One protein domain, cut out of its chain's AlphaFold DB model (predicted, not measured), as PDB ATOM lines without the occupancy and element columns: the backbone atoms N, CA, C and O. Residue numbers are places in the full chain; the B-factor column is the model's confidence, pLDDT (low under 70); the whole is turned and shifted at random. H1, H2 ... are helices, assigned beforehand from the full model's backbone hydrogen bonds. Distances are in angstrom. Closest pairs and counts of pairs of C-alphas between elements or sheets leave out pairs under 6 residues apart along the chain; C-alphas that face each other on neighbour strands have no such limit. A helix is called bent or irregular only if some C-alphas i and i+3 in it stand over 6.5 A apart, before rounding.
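This is residues 317 to 344 and 354 to 365 of the 553 residues of the protein "P2X purinoceptor" of Xenopus laevis (UniProt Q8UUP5). One long helix, H1, makes the length of a rod, and a short helix, H2, sits across its last residues, so that the two meet as an L with a very short foot. Residues 317 to 338 of H1 stick out free. The printed part has 40 residues with two named helices, H1 then H2, and no named strand: all helix. It is extended, with a radius of gyration of the C-alphas of 16.0 A and spans of 50 by 17 by 11 A.

H1, residues 317 to 344, begins at C-alpha 317 (-0.062, -37.319, -28.807) and is 42.1 A long from first to last C-alpha. It is neither bent nor irregular, but only just: C-alphas 331 and 334 are 6.3 A apart. H2, residues 355 to 363, measures 12.5 A and ends at C-alpha 363 (3.630, -5.323, -4.960).

H1 touches H2 with residues 342 to 343 alone; the closest C-alphas, of Ile 342 and Leu 356, are 6.0 A apart. Their lines stand at a steep tilt of 60 degrees, opposite ways. Every O i to N i+4 pair is within hydrogen-bond range in H2, and 17 of 24 in H1.

The C-alphas farthest apart, of Leu 317 and Ser 354, are 50.0 A apart. Residues 345 to 353 are not printed; C-alphas 344 and 354 are 14.1 A apart across this cut. Mean pLDDT of the printed part is 87.0, with residue 354 under 70.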
ATOM      1  N   LEU A 317       0.182 -38.743 -29.018       94.62
ATOM      2  CA  LEU A 317      -0.062 -37.319 -28.807       94.62
ATOM      3  C   LEU A 317      -0.630 -37.019 -27.411       94.62
ATOM      4  O   LEU A 317      -0.288 -35.992 -26.829       94.62
ATOM      5  N   LEU A 318      -1.464 -37.909 -26.861       95.00
ATOM      6  CA  LEU A 318      -2.059 -37.719 -25.538       95.00
ATOM      7  C   LEU A 318      -0.996 -37.729 -24.431       95.00
ATOM      8  O   LEU A 318      -0.996 -36.841 -23.584       95.00
ATOM      9  N   GLU A 319      -0.062 -38.681 -24.467       95.31
ATOM     10  CA  GLU A 319       1.025 -38.778 -23.480       95.31
ATOM     11  C   GLU A 319       1.945 -37.555 -23.545       95.31
ATOM     12  O   GLU A 319       2.303 -36.976 -22.519       95.31
ATOM     13  N   LEU A 320       2.253 -37.087 -24.760       95.25
ATOM     14  CA  LEU A 320       3.000 -35.849 -24.962       95.25
ATOM     15  C   LEU A 320       2.265 -34.635 -24.370       95.25
ATOM     16  O   LEU A 320       2.879 -33.839 -23.659       95.25
ATOM     17  N   ALA A 321       0.965 -34.489 -24.639       96.06
ATOM     18  CA  ALA A 321       0.164 -33.376 -24.131       96.06
ATOM     19  C   ALA A 321       0.057 -33.395 -22.597       96.06
ATOM     20  O   ALA A 321       0.214 -32.353 -21.961       96.06
ATOM     21  N   LEU A 322      -0.139 -34.575 -21.998       95.25
ATOM     22  CA  LEU A 322      -0.152 -34.757 -20.544       95.25
ATOM     23  C   LEU A 322       1.203 -34.403 -19.925       95.25
ATOM     24  O   LEU A 322       1.260 -33.683 -18.924       95.25
ATOM     25  N   PHE A 323       2.301 -34.843 -20.543       95.56
ATOM     26  CA  PHE A 323       3.641 -34.509 -20.078       95.56
ATOM     27  C   PHE A 323       3.912 -32.999 -20.159       95.56
ATOM     28  O   PHE A 323       4.332 -32.409 -19.162       95.56
ATOM     29  N   ILE A 324       3.605 -32.344 -21.285       94.44
ATOM     30  CA  ILE A 324       3.737 -30.883 -21.433       94.44
ATOM     31  C   ILE A 324       2.873 -30.159 -20.392       94.44
ATOM     32  O   ILE A 324       3.368 -29.257 -19.714       94.44
ATOM     33  N   GLY A 325       1.622 -30.589 -20.209       94.94
ATOM     34  CA  GLY A 325       0.703 -30.041 -19.211       94.94
ATOM     35  C   GLY A 325       1.260 -30.117 -17.789       94.94
ATOM     36  O   GLY A 325       1.232 -29.126 -17.062       94.94
ATOM     37  N   SER A 326       1.853 -31.255 -17.413       93.88
ATOM     38  CA  SER A 326       2.514 -31.407 -16.110       93.88
ATOM     39  C   SER A 326       3.731 -30.483 -15.961       93.88
ATOM     40  O   SER A 326       3.925 -29.865 -14.910       93.88
ATOM     41  N   CYS A 327       4.506 -30.304 -17.037       94.12
ATOM     42  CA  CYS A 327       5.723 -29.499 -17.034       94.12
ATOM     43  C   CYS A 327       5.463 -27.986 -16.999       94.12
ATOM     44  O   CYS A 327       6.322 -27.243 -16.520       94.12
ATOM     45  N   LEU A 328       4.289 -27.514 -17.445       92.88
ATOM     46  CA  LEU A 328       3.913 -26.093 -17.384       92.88
ATOM     47  C   LEU A 328       3.973 -25.532 -15.955       92.88
ATOM     48  O   LEU A 328       4.311 -24.365 -15.762       92.88
ATOM     49  N   SER A 329       3.716 -26.369 -14.948       92.88
ATOM     50  CA  SER A 329       3.791 -25.975 -13.538       92.88
ATOM     51  C   SER A 329       5.204 -25.558 -13.096       92.88
ATOM     52  O   SER A 329       5.349 -24.599 -12.334       92.88
ATOM     53  N   TYR A 330       6.258 -26.193 -13.628       93.88
ATOM     54  CA  TYR A 330       7.649 -25.902 -13.262       93.88
ATOM     55  C   TYR A 330       8.108 -24.506 -13.695       93.88
ATOM     56  O   TYR A 330       8.991 -23.920 -13.068       93.88
ATOM     57  N   PHE A 331       7.481 -23.912 -14.714       92.62
ATOM     58  CA  PHE A 331       7.778 -22.534 -15.117       92.62
ATOM     59  C   PHE A 331       7.413 -21.509 -14.029       92.62
ATOM     60  O   PHE A 331       7.997 -20.425 -13.980       92.62
ATOM     61  N   GLY A 332       6.512 -21.862 -13.105       92.25
ATOM     62  CA  GLY A 332       6.185 -21.043 -11.937       92.25
ATOM     63  C   GLY A 332       7.324 -20.923 -10.917       92.25
ATOM     64  O   GLY A 332       7.347 -19.962 -10.144       92.25
ATOM     65  N   CYS A 333       8.306 -21.836 -10.935       91.38
ATOM     66  CA  CYS A 333       9.431 -21.828  -9.995       91.38
ATOM     67  C   CYS A 333      10.266 -20.544 -10.089       91.38
ATOM     68  O   CYS A 333      10.728 -20.044  -9.066       91.38
ATOM     69  N   ALA A 334      10.421 -19.975 -11.291       92.00
ATOM     70  CA  ALA A 334      11.156 -18.726 -11.474       92.00
ATOM     71  C   ALA A 334      10.469 -17.555 -10.751       92.00
ATOM     72  O   ALA A 334      11.121 -16.814 -10.016       92.00
ATOM     73  N   SER A 335       9.149 -17.417 -10.913       90.88
ATOM     74  CA  SER A 335       8.367 -16.376 -10.237       90.88
ATOM     75  C   SER A 335       8.388 -16.557  -8.720       90.88
ATOM     76  O   SER A 335       8.631 -15.595  -7.999       90.88
ATOM     77  N   PHE A 336       8.220 -17.791  -8.236       91.50
ATOM     78  CA  PHE A 336       8.285 -18.096  -6.806       91.50
ATOM     79  C   PHE A 336       9.656 -17.760  -6.199       91.50
ATOM     80  O   PHE A 336       9.724 -17.141  -5.142       91.50
ATOM     81  N   ALA A 337      10.751 -18.118  -6.875       90.44
ATOM     82  CA  ALA A 337      12.101 -17.822  -6.405       90.44
ATOM     83  C   ALA A 337      12.368 -16.310  -6.338       90.44
ATOM     84  O   ALA A 337      12.932 -15.828  -5.358       90.44
ATOM     85  N   ILE A 338      11.933 -15.550  -7.347       90.00
ATOM     86  CA  ILE A 338      12.076 -14.086  -7.368       90.00
ATOM     87  C   ILE A 338      11.255 -13.448  -6.245       90.00
ATOM     88  O   ILE A 338      11.768 -12.596  -5.524       90.00
ATOM     89  N   ASP A 339      10.018 -13.896  -6.055       89.56
ATOM     90  CA  ASP A 339       9.146 -13.422  -4.983       89.56
ATOM     91  C   ASP A 339       9.723 -13.720  -3.596       89.56
ATOM     92  O   ASP A 339       9.711 -12.859  -2.716       89.56
ATOM     93  N   PHE A 340      10.294 -14.912  -3.421       87.69
ATOM     94  CA  PHE A 340      10.987 -15.295  -2.198       87.69
ATOM     95  C   PHE A 340      12.218 -14.416  -1.939       87.69
ATOM     96  O   PHE A 340      12.444 -13.998  -0.805       87.69
ATOM     97  N   ILE A 341      12.992 -14.085  -2.977       85.19
ATOM     98  CA  ILE A 341      14.142 -13.176  -2.867       85.19
ATOM     99  C   ILE A 341      13.679 -11.776  -2.451       85.19
ATOM    100  O   ILE A 341      14.244 -11.213  -1.515       85.19
ATOM    101  N   ILE A 342      12.636 -11.235  -3.089       84.25
ATOM    102  CA  ILE A 342      12.082  -9.917  -2.743       84.25
ATOM    103  C   ILE A 342      11.621  -9.904  -1.275       84.25
ATOM    104  O   ILE A 342      12.020  -9.014  -0.526       84.25
ATOM    105  N   GLY A 343      10.883 -10.928  -0.830       77.75
ATOM    106  CA  GLY A 343      10.366 -11.003   0.541       77.75
ATOM    107  C   GLY A 343      11.427 -11.275   1.617       77.75
ATOM    108  O   GLY A 343      11.361 -10.720   2.713       77.75
ATOM    109  N   ARG A 344      12.441 -12.109   1.342       72.50
ATOM    110  CA  ARG A 344      13.445 -12.512   2.350       72.50
ATOM    111  C   ARG A 344      14.488 -11.428   2.632       72.50
ATOM    112  O   ARG A 344      14.986 -11.350   3.762       72.50
ATOM    113  N   SER A 354      17.044   0.033  -0.349       63.41
ATOM    114  CA  SER A 354      16.037   0.935  -0.941       63.41
ATOM    115  C   SER A 354      15.262   0.323  -2.111       63.41
ATOM    116  O   SER A 354      14.056   0.525  -2.215       63.41
ATOM    117  N   VAL A 355      15.924  -0.445  -2.981       72.19
ATOM    118  CA  VAL A 355      15.328  -0.887  -4.256       72.19
ATOM    119  C   VAL A 355      14.390  -2.085  -4.082       72.19
ATOM    120  O   VAL A 355      13.312  -2.100  -4.667       72.19
ATOM    121  N   LEU A 356      14.749  -3.075  -3.255       72.44
ATOM    122  CA  LEU A 356      13.868  -4.227  -3.004       72.44
ATOM    123  C   LEU A 356      12.653  -3.840  -2.160       72.44
ATOM    124  O   LEU A 356      11.549  -4.272  -2.475       72.44
ATOM    125  N   LYS A 357      12.839  -2.959  -1.169       73.06
ATOM    126  CA  LYS A 357      11.733  -2.373  -0.404       73.06
ATOM    127  C   LYS A 357      10.767  -1.610  -1.315       73.06
ATOM    128  O   LYS A 357       9.563  -1.786  -1.207       73.06
ATOM    129  N   TYR A 358      11.290  -0.856  -2.285       80.56
ATOM    130  CA  TYR A 358      10.462  -0.207  -3.304       80.56
ATOM    131  C   TYR A 358       9.626  -1.207  -4.123       80.56
ATOM    132  O   TYR A 358       8.476  -0.919  -4.444       80.56
ATOM    133  N   TYR A 359      10.169  -2.378  -4.471       82.75
ATOM    134  CA  TYR A 359       9.394  -3.408  -5.175       82.75
ATOM    135  C   TYR A 359       8.330  -4.054  -4.287       82.75
ATOM    136  O   TYR A 359       7.229  -4.310  -4.771       82.75
ATOM    137  N   ASP A 360       8.638  -4.279  -3.013       80.19
ATOM    138  CA  ASP A 360       7.711  -4.827  -2.024       80.19
ATOM    139  C   ASP A 360       6.521  -3.881  -1.793       80.19
ATOM    140  O   ASP A 360       5.374  -4.284  -1.977       80.19
ATOM    141  N   ASP A 361       6.795  -2.590  -1.567       77.25
ATOM    142  CA  ASP A 361       5.786  -1.534  -1.394       77.25
ATOM    143  C   ASP A 361       4.897  -1.357  -2.644       77.25
ATOM    144  O   ASP A 361       3.741  -0.948  -2.560       77.25
ATOM    145  N   ARG A 362       5.429  -1.649  -3.841       82.62
ATOM    146  CA  ARG A 362       4.663  -1.616  -5.100       82.62
ATOM    147  C   ARG A 362       3.844  -2.881  -5.334       82.62
ATOM    148  O   ARG A 362       2.861  -2.815  -6.072       82.62
ATOM    149  N   LYS A 363       4.269  -4.016  -4.778       84.00
ATOM    150  CA  LYS A 363       3.630  -5.323  -4.960       84.00
ATOM    151  C   LYS A 363       2.518  -5.557  -3.941       84.00
ATOM    152  O   LYS A 363       1.472  -6.085  -4.313       84.00
ATOM    153  N   TYR A 364       2.744  -5.181  -2.686       81.88
ATOM    154  CA  TYR A 364       1.813  -5.411  -1.590       81.88
ATOM    155  C   TYR A 364       1.161  -4.104  -1.154       81.88
ATOM    156  O   TYR A 364       1.819  -3.179  -0.694       81.88
ATOM    157  N   GLU A 365      -0.166  -4.053  -1.242       77.94
ATOM    158  CA  GLU A 365      -0.952  -3.017  -0.584       77.94
ATOM    159  C   GLU A 365      -1.380  -3.542   0.789       77.94
ATOM    160  O   GLU A 365      -2.213  -4.445   0.897       77.94
TER     161      GLU A 365